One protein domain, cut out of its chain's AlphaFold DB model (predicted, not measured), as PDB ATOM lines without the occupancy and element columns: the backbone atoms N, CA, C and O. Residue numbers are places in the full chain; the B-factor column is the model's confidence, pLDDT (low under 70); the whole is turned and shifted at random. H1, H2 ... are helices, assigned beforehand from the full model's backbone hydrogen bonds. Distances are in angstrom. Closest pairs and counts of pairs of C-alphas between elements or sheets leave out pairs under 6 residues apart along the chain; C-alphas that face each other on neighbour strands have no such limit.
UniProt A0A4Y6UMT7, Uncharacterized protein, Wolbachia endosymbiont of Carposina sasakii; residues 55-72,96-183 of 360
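This is residues 55 to 72 and 96 to 183 of the 360 residues of an uncharacterized protein of Wolbachia endosymbiont of Carposina sasakii (UniProt A0A4Y6UMT7). H1, H2 and H4 form a loose up-and-down bundle, each running against the one before it; H4 lies between H2 and H5, which folds back along H4. Residues 96 to 103 of long H2 stick out. The printed part has 106 residues with five named helices, H1 to H5, all helix, only just compact, close to loose (radius of gyration of the C-alphas 15.5 A), spanning 47 by 31 by 26 A.

H1, residues 55 to 69, starts at C-alpha 55 (207.124, 240.837, 302.575). H2, residues 96 to 125, measures 43.3 A. H3 is residues 131 to 134; H4, residues 136 to 155, measures 29.9 A. H5, residues 167 to 180, ends at C-alpha 180 (213.981, 231.319, 293.741).

The hub H4 touches H1, closest C-alphas Ala 65 and Gly 149, 4.3 A, at a steep tilt of 43 degrees, the same way. Residues 116 to 120 of H2 touch H4, closest C-alphas Leu 116 and Glu 143, 7.2 A. H4 and H5 form a hairpin, closest C-alphas Leu 155 and Phe 169, 5.1 A. H3 is close to but not clearly touching H2, C-alphas Cys 124 and Lys 134, 5.4 A. O i to N i+4 pairs are within hydrogen-bond range throughout H2 and H5, 9 of 11 in H1 and 14 of 16 in H4; H3 is too short for one.

Residues 73 to 95 are not printed; C-alphas 72 and 96 are 18.3 A apart. The H4 to H5 link is long. Residues 67 to 72 and 159 to 163 have pLDDT under 70.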
ATOM      1  N   THR A  55     207.966 241.241 301.445       94.00
ATOM      2  CA  THR A  55     207.124 240.837 302.575       94.00
ATOM      3  C   THR A  55     205.813 240.178 302.156       94.00
ATOM      4  O   THR A  55     205.248 239.416 302.940       94.00
ATOM      5  N   VAL A  56     205.312 240.423 300.940       95.50
ATOM      6  CA  VAL A  56     204.094 239.776 300.435       95.50
ATOM      7  C   VAL A  56     204.390 238.312 300.125       95.50
ATOM      8  O   VAL A  56     203.657 237.439 300.594       95.50
ATOM      9  N   LEU A  57     205.486 238.023 299.411       97.06
ATOM     10  CA  LEU A  57     205.916 236.652 299.111       97.06
ATOM     11  C   LEU A  57     206.209 235.850 300.388       97.06
ATOM     12  O   LEU A  57     205.796 234.695 300.519       97.06
ATOM     13  N   THR A  58     206.868 236.450 301.379       95.25
ATOM     14  CA  THR A  58     207.086 235.761 302.660       95.25
ATOM     15  C   THR A  58     205.801 235.642 303.484       95.25
ATOM     16  O   THR A  58     205.620 234.633 304.163       95.25
ATOM     17  N   SER A  59     204.860 236.587 303.395       94.75
ATOM     18  CA  SER A  59     203.555 236.483 304.070       94.75
ATOM     19  C   SER A  59     202.690 235.361 303.503       94.75
ATOM     20  O   SER A  59     202.149 234.568 304.274       94.75
ATOM     21  N   VAL A  60     202.603 235.224 302.175       95.38
ATOM     22  CA  VAL A  60     201.843 234.126 301.552       95.38
ATOM     23  C   VAL A  60     202.455 232.760 301.875       95.38
ATOM     24  O   VAL A  60     201.721 231.804 302.132       95.38
ATOM     25  N   LEU A  61     203.786 232.660 301.961       95.50
ATOM     26  CA  LEU A  61     204.453 231.452 302.450       95.50
ATOM     27  C   LEU A  61     203.972 231.080 303.854       95.50
ATOM     28  O   LEU A  61     203.672 229.918 304.134       95.50
ATOM     29  N   MET A  62     203.852 232.067 304.741       92.38
ATOM     30  CA  MET A  62     203.373 231.842 306.104       92.38
ATOM     31  C   MET A  62     201.894 231.439 306.133       92.38
ATOM     32  O   MET A  62     201.523 230.584 306.937       92.38
ATOM     33  N   GLU A  63     201.054 231.987 305.252       91.50
ATOM     34  CA  GLU A  63     199.659 231.547 305.096       91.50
ATOM     35  C   GLU A  63     199.567 230.095 304.609       91.50
ATOM     36  O   GLU A  63     198.826 229.294 305.186       91.50
ATOM     37  N   GLY A  64     200.403 229.705 303.642       90.12
ATOM     38  CA  GLY A  64     200.534 228.311 303.214       90.12
ATOM     39  C   GLY A  64     200.910 227.380 304.369       90.12
ATOM     40  O   GLY A  64     200.312 226.319 304.547       90.12
ATOM     41  N   ALA A  65     201.837 227.800 305.231       88.12
ATOM     42  CA  ALA A  65     202.253 227.008 306.386       88.12
ATOM     43  C   ALA A  65     201.179 226.914 307.495       88.12
ATOM     44  O   ALA A  65     201.118 225.919 308.223       88.12
ATOM     45  N   LYS A  66     200.303 227.921 307.622       81.06
ATOM     46  CA  LYS A  66     199.180 227.938 308.583       81.06
ATOM     47  C   LYS A  66     197.966 227.145 308.119       81.06
ATOM     48  O   LYS A  66     197.179 226.717 308.966       81.06
ATOM     49  N   TYR A  67     197.817 226.945 306.812       64.75
ATOM     50  CA  TYR A  67     196.631 226.392 306.163       64.75
ATOM     51  C   TYR A  67     196.083 225.095 306.803       64.75
ATOM     52  O   TYR A  67     194.876 224.873 306.853       64.75
ATOM     53  N   ARG A  68     196.944 224.260 307.402       56.59
ATOM     54  CA  ARG A  68     196.521 223.015 308.069       56.59
ATOM     55  C   ARG A  68     195.864 223.206 309.437       56.59
ATOM     56  O   ARG A  68     195.216 222.286 309.930       56.59
ATOM     57  N   LYS A  69     196.034 224.357 310.094       51.59
ATOM     58  CA  LYS A  69     195.561 224.528 311.475       51.59
ATOM     59  C   LYS A  69     194.033 224.619 311.573       51.59
ATOM     60  O   LYS A  69     193.515 224.434 312.671       51.59
ATOM     61  N   SER A  70     193.319 224.880 310.475       51.56
ATOM     62  CA  SER A  70     191.890 225.194 310.536       51.56
ATOM     63  C   SER A  70     190.921 224.093 310.089       51.56
ATOM     64  O   SER A  70     189.892 223.990 310.742       51.56
ATOM     65  N   ASN A  71     191.163 223.272 309.053       51.00
ATOM     66  CA  ASN A  71     189.986 222.783 308.298       51.00
ATOM     67  C   ASN A  71     189.902 221.324 307.814       51.00
ATOM     68  O   ASN A  71     188.945 221.015 307.108       51.00
ATOM     69  N   LEU A  72     190.792 220.393 308.173       53.59
ATOM     70  CA  LEU A  72     190.632 219.001 307.715       53.59
ATOM     71  C   LEU A  72     190.742 217.997 308.855       53.59
ATOM     72  O   LEU A  72     191.758 217.950 309.546       53.59
ATOM     73  N   GLY A  96     190.467 200.105 302.931       85.44
ATOM     74  CA  GLY A  96     189.628 201.209 303.377       85.44
ATOM     75  C   GLY A  96     190.444 202.427 303.808       85.44
ATOM     76  O   GLY A  96     190.139 203.541 303.389       85.44
ATOM     77  N   ARG A  97     191.538 202.221 304.550       83.62
ATOM     78  CA  ARG A  97     192.475 203.291 304.928       83.62
ATOM     79  C   ARG A  97     193.151 203.903 303.711       83.62
ATOM     80  O   ARG A  97     193.260 205.122 303.635       83.62
ATOM     81  N   ALA A  98     193.585 203.081 302.754       85.56
ATOM     82  CA  ALA A  98     194.179 203.561 301.511       85.56
ATOM     83  C   ALA A  98     193.194 204.429 300.712       85.56
ATOM     84  O   ALA A  98     193.566 205.512 300.264       85.56
ATOM     85  N   PHE A  99     191.932 203.998 300.603       87.25
ATOM     86  CA  PHE A  99     190.876 204.781 299.963       87.25
ATOM     87  C   PHE A  99     190.635 206.117 300.677       87.25
ATOM     88  O   PHE A  99     190.692 207.166 300.039       87.25
ATOM     89  N   VAL A 100     190.440 206.105 302.002       83.75
ATOM     90  CA  VAL A 100     190.217 207.327 302.794       83.75
ATOM     91  C   VAL A 100     191.404 208.285 302.681       83.75
ATOM     92  O   VAL A 100     191.204 209.472 302.446       83.75
ATOM     93  N   ASN A 101     192.639 207.787 302.776       81.25
ATOM     94  CA  ASN A 101     193.836 208.613 302.617       81.25
ATOM     95  C   ASN A 101     193.928 209.232 301.214       81.25
ATOM     96  O   ASN A 101     194.368 210.372 301.090       81.25
ATOM     97  N   SER A 102     193.507 208.511 300.169       86.12
ATOM     98  CA  SER A 102     193.436 209.056 298.808       86.12
ATOM     99  C   SER A 102     192.421 210.195 298.718       86.12
ATOM    100  O   SER A 102     192.765 211.271 298.242       86.12
ATOM    101  N   VAL A 103     191.205 209.988 299.234       85.56
ATOM    102  CA  VAL A 103     190.140 211.005 299.226       85.56
ATOM    103  C   VAL A 103     190.555 212.247 300.019       85.56
ATOM    104  O   VAL A 103     190.387 213.363 299.538       85.56
ATOM    105  N   LEU A 104     191.153 212.069 301.201       81.88
ATOM    106  CA  LEU A 104     191.664 213.180 302.009       81.88
ATOM    107  C   LEU A 104     192.763 213.959 301.287       81.88
ATOM    108  O   LEU A 104     192.782 215.183 301.358       81.88
ATOM    109  N   LYS A 105     193.655 213.267 300.572       81.56
ATOM    110  CA  LYS A 105     194.712 213.908 299.788       81.56
ATOM    111  C   LYS A 105     194.144 214.752 298.649       81.56
ATOM    112  O   LYS A 105     194.685 215.819 298.367       81.56
ATOM    113  N   ASP A 106     193.093 214.285 297.984       84.50
ATOM    114  CA  ASP A 106     192.462 215.035 296.896       84.50
ATOM    115  C   ASP A 106     191.668 216.236 297.434       84.50
ATOM    116  O   ASP A 106     191.861 217.348 296.946       84.50
ATOM    117  N   LEU A 107     190.918 216.061 298.527       82.94
ATOM    118  CA  LEU A 107     190.261 217.161 299.251       82.94
ATOM    119  C   LEU A 107     191.260 218.227 299.724       82.94
ATOM    120  O   LEU A 107     191.008 219.420 299.586       82.94
ATOM    121  N   GLU A 108     192.409 217.817 300.265       80.06
ATOM    122  CA  GLU A 108     193.454 218.741 300.717       80.06
ATOM    123  C   GLU A 108     194.058 219.548 299.560       80.06
ATOM    124  O   GLU A 108     194.435 220.708 299.740       80.06
ATOM    125  N   LYS A 109     194.157 218.964 298.361       82.56
ATOM    126  CA  LYS A 109     194.591 219.704 297.172       82.56
ATOM    127  C   LYS A 109     193.542 220.719 296.735       82.56
ATOM    128  O   LYS A 109     193.907 221.866 296.505       82.56
ATOM    129  N   GLU A 110     192.277 220.312 296.638       85.88
ATOM    130  CA  GLU A 110     191.184 221.191 296.204       85.88
ATOM    131  C   GLU A 110     190.991 222.367 297.156       85.88
ATOM    132  O   GLU A 110     190.974 223.520 296.734       85.88
ATOM    133  N   LEU A 111     190.909 222.093 298.459       84.31
ATOM    134  CA  LEU A 111     190.703 223.141 299.446       84.31
ATOM    135  C   LEU A 111     191.879 224.126 299.462       84.31
ATOM    136  O   LEU A 111     191.674 225.319 299.687       84.31
ATOM    137  N   ALA A 112     193.107 223.653 299.242       84.69
ATOM    138  CA  ALA A 112     194.261 224.537 299.218       84.69
ATOM    139  C   ALA A 112     194.358 225.352 297.931       84.69
ATOM    140  O   ALA A 112     194.786 226.500 297.977       84.69
ATOM    141  N   TYR A 113     193.944 224.778 296.800       88.25
ATOM    142  CA  TYR A 113     193.789 225.521 295.556       88.25
ATOM    143  C   TYR A 113     192.759 226.647 295.718       88.25
ATOM    144  O   TYR A 113     193.031 227.785 295.338       88.25
ATOM    145  N   ASN A 114     191.615 226.359 296.347       89.50
ATOM    146  CA  ASN A 114     190.587 227.364 296.618       89.50
ATOM    147  C   ASN A 114     191.115 228.464 297.548       89.50
ATOM    148  O   ASN A 114     190.984 229.638 297.231       89.50
ATOM    149  N   ALA A 115     191.788 228.095 298.642       90.06
ATOM    150  CA  ALA A 115     192.348 229.071 299.575       90.06
ATOM    151  C   ALA A 115     193.446 229.942 298.950       90.06
ATOM    152  O   ALA A 115     193.503 231.138 299.219       90.06
ATOM    153  N   LEU A 116     194.304 229.367 298.101       93.69
ATOM    154  CA  LEU A 116     195.271 230.138 297.321       93.69
ATOM    155  C   LEU A 116     194.566 231.100 296.357       93.69
ATOM    156  O   LEU A 116     194.981 232.250 296.246       93.69
ATOM    157  N   SER A 117     193.513 230.640 295.680       94.25
ATOM    158  CA  SER A 117     192.754 231.453 294.723       94.25
ATOM    159  C   SER A 117     192.083 232.640 295.415       94.25
ATOM    160  O   SER A 117     192.277 233.773 294.989       94.25
ATOM    161  N   GLU A 118     191.392 232.405 296.536       93.94
ATOM    162  CA  GLU A 118     190.778 233.460 297.358       93.94
ATOM    163  C   GLU A 118     191.824 234.463 297.869       93.94
ATOM    164  O   GLU A 118     191.613 235.677 297.833       93.94
ATOM    165  N   LEU A 119     192.980 233.966 298.322       94.75
ATOM    166  CA  LEU A 119     194.065 234.810 298.811       94.75
ATOM    167  C   LEU A 119     194.672 235.670 297.689       94.75
ATOM    168  O   LEU A 119     194.974 236.843 297.909       94.75
ATOM    169  N   TRP A 120     194.824 235.108 296.488       97.00
ATOM    170  CA  TRP A 120     195.304 235.831 295.312       97.00
ATOM    171  C   TRP A 120     194.302 236.882 294.816       97.00
ATOM    172  O   TRP A 120     194.700 238.005 294.501       97.00
ATOM    173  N   GLU A 121     193.008 236.553 294.785       96.69
ATOM    174  CA  GLU A 121     191.939 237.498 294.441       96.69
ATOM    175  C   GLU A 121     191.926 238.678 295.417       96.69
ATOM    176  O   GLU A 121     192.018 239.830 294.991       96.69
ATOM    177  N   SER A 122     191.952 238.400 296.726       95.94
ATOM    178  CA  SER A 122     192.014 239.437 297.762       95.94
ATOM    179  C   SER A 122     193.260 240.324 297.636       95.94
ATOM    180  O   SER A 122     193.168 241.546 297.782       95.94
ATOM    181  N   HIS A 123     194.419 239.737 297.314       95.94
ATOM    182  CA  HIS A 123     195.655 240.480 297.042       95.94
ATOM    183  C   HIS A 123     195.514 241.419 295.833       95.94
ATOM    184  O   HIS A 123     195.924 242.581 295.894       95.94
ATOM    185  N   CYS A 124     194.891 240.957 294.748       96.31
ATOM    186  CA  CYS A 124     194.679 241.763 293.544       96.31
ATOM    187  C   CYS A 124     193.670 242.902 293.756       96.31
ATOM    188  O   CYS A 124     193.850 243.999 293.214       96.31
ATOM    189  N   GLU A 125     192.629 242.667 294.553       96.56
ATOM    190  CA  GLU A 125     191.596 243.659 294.869       96.56
ATOM    191  C   GLU A 125     192.078 244.748 295.836       96.56
ATOM    192  O   GLU A 125     191.510 245.842 295.855       96.56
ATOM    193  N   ASN A 126     193.143 244.498 296.605       94.81
ATOM    194  CA  ASN A 126     193.661 245.471 297.560       94.81
ATOM    195  C   ASN A 126     194.238 246.716 296.839       94.81
ATOM    196  O   ASN A 126     195.215 246.595 296.089       94.81
ATOM    197  N   PRO A 127     193.681 247.926 297.054       93.69
ATOM    198  CA  PRO A 127     194.141 249.146 296.390       93.69
ATOM    199  C   PRO A 127     195.515 249.636 296.871       93.69
ATOM    200  O   PRO A 127     196.142 250.430 296.177       93.69
ATOM    201  N   GLU A 128     195.991 249.178 298.032       94.06
ATOM    202  CA  GLU A 128     197.312 249.532 298.572       94.06
ATOM    203  C   GLU A 128     198.445 248.748 297.898       94.06
ATOM    204  O   GLU A 128     199.604 249.158 297.956       94.06
ATOM    205  N   ILE A 129     198.116 247.636 297.232       92.88
ATOM    206  CA  ILE A 129     199.076 246.811 296.502       92.88
ATOM    207  C   ILE A 129     199.342 247.432 295.121       92.88
ATOM    208  O   ILE A 129     198.404 247.605 294.335       92.88
ATOM    209  N   PRO A 130     200.608 247.722 294.773       93.31
ATOM    210  CA  PRO A 130     200.990 248.205 293.451       93.31
ATOM    211  C   PRO A 130     200.661 247.233 292.308       93.31
ATOM    212  O   PRO A 130     200.803 246.018 292.441       93.31
ATOM    213  N   ASP A 131     200.351 247.773 291.127       94.38
ATOM    214  CA  ASP A 131     199.962 246.984 289.945       94.38
ATOM    215  C   ASP A 131     201.013 245.951 289.505       94.38
ATOM    216  O   ASP A 131     200.664 244.883 289.000       94.38
ATOM    217  N   TYR A 132     202.306 246.218 289.720       93.00
ATOM    218  CA  TYR A 132     203.363 245.270 289.346       93.00
ATOM    219  C   TYR A 132     203.288 243.954 290.149       93.00
ATOM    220  O   TYR A 132     203.641 242.897 289.618       93.00
ATOM    221  N   GLN A 133     202.749 243.996 291.375       94.81
ATOM    222  CA  GLN A 133     202.504 242.824 292.225       94.81
ATOM    223  C   GLN A 133     201.172 242.119 291.910       94.81
ATOM    224  O   GLN A 133     200.815 241.154 292.579       94.81
ATOM    225  N   LYS A 134     200.426 242.562 290.892       95.88
ATOM    226  CA  LYS A 134     199.150 241.957 290.451       95.88
ATOM    227  C   LYS A 134     199.268 241.260 289.095       95.88
ATOM    228  O   LYS A 134     198.284 240.886 288.466       95.88
ATOM    229  N   THR A 135     200.496 241.118 288.606       96.44
ATOM    230  CA  THR A 135     200.785 240.528 287.301       96.44
ATOM    231  C   THR A 135     200.748 239.002 287.349       96.44
ATOM    232  O   THR A 135     201.044 238.392 288.372       96.44
ATOM    233  N   ASN A 136     200.491 238.358 286.205       95.38
ATOM    234  CA  ASN A 136     200.562 236.893 286.093       95.38
ATOM    235  C   ASN A 136     201.951 236.330 286.437       95.38
ATOM    236  O   ASN A 136     202.056 235.184 286.865       95.38
ATOM    237  N   SER A 137     203.027 237.088 286.196       95.00
ATOM    238  CA  SER A 137     204.372 236.693 286.627       95.00
ATOM    239  C   SER A 137     204.472 236.653 288.140       95.00
ATOM    240  O   SER A 137     204.867 235.626 288.676       95.00
ATOM    241  N   TYR A 138     204.025 237.717 288.805       96.69
ATOM    242  CA  TYR A 138     204.038 237.789 290.258       96.69
ATOM    243  C   TYR A 138     203.116 236.737 290.888       96.69
ATOM    244  O   TYR A 138     203.486 236.110 291.871       96.69
ATOM    245  N   GLY A 139     201.962 236.453 290.274       97.19
ATOM    246  CA  GLY A 139     201.055 235.388 290.714       97.19
ATOM    247  C   GLY A 139     201.695 233.995 290.728       97.19
ATOM    248  O   GLY A 139     201.400 233.198 291.615       97.19
ATOM    249  N   ARG A 140     202.634 233.704 289.814       96.81
ATOM    250  CA  ARG A 140     203.401 232.443 289.859       96.81
ATOM    251  C   ARG A 140     204.369 232.397 291.036       96.81
ATOM    252  O   ARG A 140     204.535 231.342 291.644       96.81
ATOM    253  N   ASP A 141     204.997 233.523 291.357       97.12
ATOM    254  CA  ASP A 141     205.898 233.622 292.507       97.12
ATOM    255  C   ASP A 141     205.099 233.520 293.814       97.12
ATOM    256  O   ASP A 141     205.474 232.782 294.724       97.12
ATOM    257  N   PHE A 142     203.928 234.155 293.861       97.56
ATOM    258  CA  PHE A 142     202.961 234.063 294.952       97.56
ATOM    259  C   PHE A 142     202.539 232.610 295.223       97.56
ATOM    260  O   PHE A 142     202.659 232.121 296.348       97.56
ATOM    261  N   GLU A 143     202.117 231.883 294.181       96.94
ATOM    262  CA  GLU A 143     201.777 230.458 294.265       96.94
ATOM    263  C   GLU A 143     202.975 229.607 294.711       96.94
ATOM    264  O   GLU A 143     202.827 228.722 295.561       96.94
ATOM    265  N   ARG A 144     204.177 229.873 294.180       96.62
ATOM    266  CA  ARG A 144     205.400 229.156 294.568       96.62
ATOM    267  C   ARG A 144     205.654 229.272 296.069       96.62
ATOM    268  O   ARG A 144     205.895 228.257 296.722       96.62
ATOM    269  N   PHE A 145     205.597 230.486 296.610       97.12
ATOM    270  CA  PHE A 145     205.848 230.731 298.028       97.12
ATOM    271  C   PHE A 145     204.750 230.128 298.915       97.12
ATOM    272  O   PHE A 145     205.075 229.480 299.912       97.12
ATOM    273  N   TYR A 146     203.475 230.232 298.520       95.81
ATOM    274  CA  TYR A 146     202.368 229.548 299.202       95.81
ATOM    275  C   TYR A 146     202.608 228.036 299.314       95.81
ATOM    276  O   TYR A 146     202.524 227.445 300.397       95.81
ATOM    277  N   ASN A 147     202.942 227.402 298.187       93.44
ATOM    278  CA  ASN A 147     203.151 225.962 298.113       93.44
ATOM    279  C   ASN A 147     204.390 225.517 298.900       93.44
ATOM    280  O   ASN A 147     204.322 224.493 299.577       93.44
ATOM    281  N   ALA A 148     205.471 226.305 298.901       94.56
ATOM    282  CA  ALA A 148     206.643 226.047 299.740       94.56
ATOM    283  C   ALA A 148     206.283 226.031 301.237       94.56
ATOM    284  O   ALA A 148     206.669 225.121 301.974       94.56
ATOM    285  N   GLY A 149     205.478 226.998 301.688       93.06
ATOM    286  CA  GLY A 149     204.971 227.032 303.061       93.06
ATOM    287  C   GLY A 149     204.171 225.781 303.425       93.06
ATOM    288  O   GLY A 149     204.389 225.180 304.480       93.06
ATOM    289  N   ARG A 150     203.284 225.347 302.521       90.12
ATOM    290  CA  ARG A 150     202.489 224.120 302.685       90.12
ATOM    291  C   ARG A 150     203.340 222.861 302.726       90.12
ATOM    292  O   ARG A 150     203.128 222.012 303.588       90.12
ATOM    293  N   GLU A 151     204.293 222.722 301.811       90.19
ATOM    294  CA  GLU A 151     205.159 221.545 301.724       90.19
ATOM    295  C   GLU A 151     205.931 221.336 303.033       90.19
ATOM    296  O   GLU A 151     205.990 220.225 303.574       90.19
ATOM    297  N   HIS A 152     206.445 222.424 303.604       91.12
ATOM    298  CA  HIS A 152     207.283 222.385 304.798       91.12
ATOM    299  C   HIS A 152     206.513 222.531 306.115       91.12
ATOM    300  O   HIS A 152     207.120 222.427 307.179       91.12
ATOM    301  N   MET A 153     205.182 222.678 306.098       87.12
ATOM    302  CA  MET A 153     204.371 222.870 307.313       87.12
ATOM    303  C   MET A 153     204.553 221.763 308.363       87.12
ATOM    304  O   MET A 153     204.385 221.989 309.556       87.12
ATOM    305  N   HIS A 154     204.899 220.546 307.932       85.06
ATOM    306  CA  HIS A 154     205.134 219.406 308.818       85.06
ATOM    307  C   HIS A 154     206.371 219.576 309.718       85.06
ATOM    308  O   HIS A 154     206.512 218.837 310.692       85.06
ATOM    309  N   LEU A 155     207.249 220.531 309.388       90.00
ATOM    310  CA  LEU A 155     208.418 220.928 310.172       90.00
ATOM    311  C   LEU A 155     208.083 221.968 311.251       90.00
ATOM    312  O   LEU A 155     208.950 222.290 312.063       90.00
ATOM    313  N   LEU A 156     206.860 222.511 311.254       86.00
ATOM    314  CA  LEU A 156     206.388 223.400 312.310       86.00
ATOM    315  C   LEU A 156     205.971 222.616 313.557       86.00
ATOM    316  O   LEU A 156     205.610 221.440 313.505       86.00
ATOM    317  N   LEU A 157     206.011 223.317 314.688       79.56
ATOM    318  CA  LEU A 157     205.708 222.773 316.007       79.56
ATOM    319  C   LEU A 157     204.292 222.206 316.081       79.56
ATOM    320  O   LEU A 157     203.327 222.816 315.608       79.56
ATOM    321  N   LYS A 158     204.158 221.069 316.762       71.69
ATOM    322  CA  LYS A 158     202.853 220.510 317.111       71.69
ATOM    323  C   LYS A 158     202.336 221.148 318.395       71.69
ATOM    324  O   LYS A 158     203.084 221.669 319.220       71.69
ATOM    325  N   VAL A 159     201.018 221.101 318.582       60.41
ATOM    326  CA  VAL A 159     200.392 221.520 319.843       60.41
ATOM    327  C   VAL A 159     200.979 220.680 320.983       60.41
ATOM    328  O   VAL A 159     200.885 219.456 320.946       60.41
ATOM    329  N   GLY A 160     201.586 221.340 321.971       58.94
ATOM    330  CA  GLY A 160     202.249 220.687 323.106       58.94
ATOM    331  C   GLY A 160     203.769 220.529 322.974       58.94
ATOM    332  O   GLY A 160     204.384 220.050 323.922       58.94
ATOM    333  N   ASP A 161     204.389 220.954 321.864       69.00
ATOM    334  CA  ASP A 161     205.853 221.006 321.774       69.00
ATOM    335  C   ASP A 161     206.416 222.078 322.718       69.00
ATOM    336  O   ASP A 161     206.311 223.282 322.475       69.00
ATOM    337  N   GLU A 162     207.054 221.632 323.801       69.25
ATOM    338  CA  GLU A 162     207.786 222.505 324.727       69.25
ATOM    339  C   GLU A 162     209.064 223.067 324.078       69.25
ATOM    340  O   GLU A 162     209.479 224.199 324.345       69.25
ATOM    341  N   ASN A 163     209.662 222.293 323.167       69.75
ATOM    342  CA  ASN A 163     210.832 222.692 322.400       69.75
ATOM    343  C   ASN A 163     210.396 223.486 321.169       69.75
ATOM    344  O   ASN A 163     210.176 222.922 320.101       69.75
ATOM    345  N   LYS A 164     210.312 224.812 321.321       82.44
ATOM    346  CA  LYS A 164     209.962 225.777 320.267       82.44
ATOM    347  C   LYS A 164     211.011 225.919 319.146       82.44
ATOM    348  O   LYS A 164     211.465 227.023 318.844       82.44
ATOM    349  N   ASN A 165     211.453 224.809 318.569       90.62
ATOM    350  CA  ASN A 165     212.464 224.752 317.524       90.62
ATOM    351  C   ASN A 165     211.851 224.953 316.126       90.62
ATOM    352  O   ASN A 165     211.388 224.006 315.500       90.62
ATOM    353  N   TYR A 166     211.907 226.183 315.624       93.19
ATOM    354  CA  TYR A 166     211.480 226.549 314.270       93.19
ATOM    355  C   TYR A 166     212.597 226.391 313.227       93.19
ATOM    356  O   TYR A 166     212.339 226.536 312.031       93.19
ATOM    357  N   ARG A 167     213.837 226.084 313.644       95.00
ATOM    358  CA  ARG A 167     215.003 226.022 312.743       95.00
ATOM    359  C   ARG A 167     214.784 225.129 311.515       95.00
ATOM    360  O   ARG A 167     215.152 225.581 310.435       95.00
ATOM    361  N   PRO A 168     214.211 223.908 311.616       95.12
ATOM    362  CA  PRO A 168     214.029 223.051 310.445       95.12
ATOM    363  C   PRO A 168     213.172 223.711 309.364       95.12
ATOM    364  O   PRO A 168     213.576 223.737 308.207       95.12
ATOM    365  N   PHE A 169     212.045 224.315 309.752       94.69
ATOM    366  CA  PHE A 169     211.175 225.039 308.828       94.69
ATOM    367  C   PHE A 169     211.897 226.234 308.197       94.69
ATOM    368  O   PHE A 169     211.960 226.349 306.977       94.69
ATOM    369  N   VAL A 170     212.507 227.090 309.021       95.94
ATOM    370  CA  VAL A 170     213.180 228.311 308.549       95.94
ATOM    371  C   VAL A 170     214.336 227.993 307.590       95.94
ATOM    372  O   VAL A 170     214.555 228.725 306.628       95.94
ATOM    373  N   LYS A 171     215.059 226.885 307.796       97.31
ATOM    374  CA  LYS A 171     216.092 226.433 306.852       97.31
ATOM    375  C   LYS A 171     215.527 226.086 305.484       97.31
ATOM    376  O   LYS A 171     216.132 226.471 304.489       97.31
ATOM    377  N   GLU A 172     214.419 225.350 305.425       96.88
ATOM    378  CA  GLU A 172     213.785 225.029 304.141       96.88
ATOM    379  C   GLU A 172     213.279 226.296 303.447       96.88
ATOM    380  O   GLU A 172     213.480 226.446 302.246       96.88
ATOM    381  N   VAL A 173     212.760 227.269 304.206       96.00
ATOM    382  CA  VAL A 173     212.407 228.588 303.658       96.00
ATOM    383  C   VAL A 173     213.621 229.274 303.031       96.00
ATOM    384  O   VAL A 173     213.549 229.673 301.872       96.00
ATOM    385  N   PHE A 174     214.762 229.349 303.727       97.75
ATOM    386  CA  PHE A 174     215.979 229.921 303.140       97.75
ATOM    387  C   PHE A 174     216.419 229.178 301.879       97.75
ATOM    388  O   PHE A 174     216.746 229.819 300.883       97.75
ATOM    389  N   LYS A 175     216.400 227.838 301.882       97.69
ATOM    390  CA  LYS A 175     216.723 227.050 300.682       97.69
ATOM    391  C   LYS A 175     215.828 227.434 299.512       97.69
ATOM    392  O   LYS A 175     216.322 227.566 298.396       97.69
ATOM    393  N   GLU A 176     214.540 227.631 299.763       97.12
ATOM    394  CA  GLU A 176     213.591 227.973 298.713       97.12
ATOM    395  C   GLU A 176     213.769 229.403 298.201       97.12
ATOM    396  O   GLU A 176     213.680 229.635 296.995       97.12
ATOM    397  N   MET A 177     214.157 230.329 299.079       97.69
ATOM    398  CA  MET A 177     214.568 231.684 298.707       97.69
ATOM    399  C   MET A 177     215.826 231.686 297.821       97.69
ATOM    400  O   MET A 177     215.839 232.363 296.794       97.69
ATOM    401  N   PHE A 178     216.855 230.890 298.149       98.19
ATOM    402  CA  PHE A 178     218.046 230.741 297.296       98.19
ATOM    403  C   PHE A 178     217.692 230.149 295.927       98.19
ATOM    404  O   PHE A 178     218.068 230.711 294.900       98.19
ATOM    405  N   LYS A 179     216.889 229.076 295.889       97.06
ATOM    406  CA  LYS A 179     216.428 228.484 294.621       97.06
ATOM    407  C   LYS A 179     215.589 229.455 293.790       97.06
ATOM    408  O   LYS A 179     215.646 229.416 292.564       97.06
ATOM    409  N   TYR A 180     214.764 230.287 294.425       97.06
ATOM    410  CA  TYR A 180     213.981 231.319 293.741       97.06
ATOM    411  C   TYR A 180     214.876 232.378 293.086       97.06
ATOM    412  O   TYR A 180     214.628 232.801 291.954       97.06
ATOM    413  N   ALA A 181     215.960 232.735 293.768       97.25
ATOM    414  CA  ALA A 181     216.990 233.633 293.276       97.25
ATOM    415  C   ALA A 181     217.979 232.988 292.289       97.25
ATOM    416  O   ALA A 181     218.986 233.608 291.958       97.25
ATOM    417  N   GLU A 182     217.704 231.766 291.817       96.94
ATOM    418  CA  GLU A 182     218.573 231.021 290.893       96.94
ATOM    419  C   GLU A 182     219.995 230.815 291.451       96.94
ATOM    420  O   GLU A 182     220.968 230.695 290.708       96.94
ATOM    421  N   ALA A 183     220.110 230.755 292.780       96.75
ATOM    422  CA  ALA A 183     221.344 230.504 293.505       96.75
ATOM    423  C   ALA A 183     221.377 229.073 294.061       96.75
ATOM    424  O   ALA A 183     220.345 228.475 294.388       96.75
TER     425      ALA A 183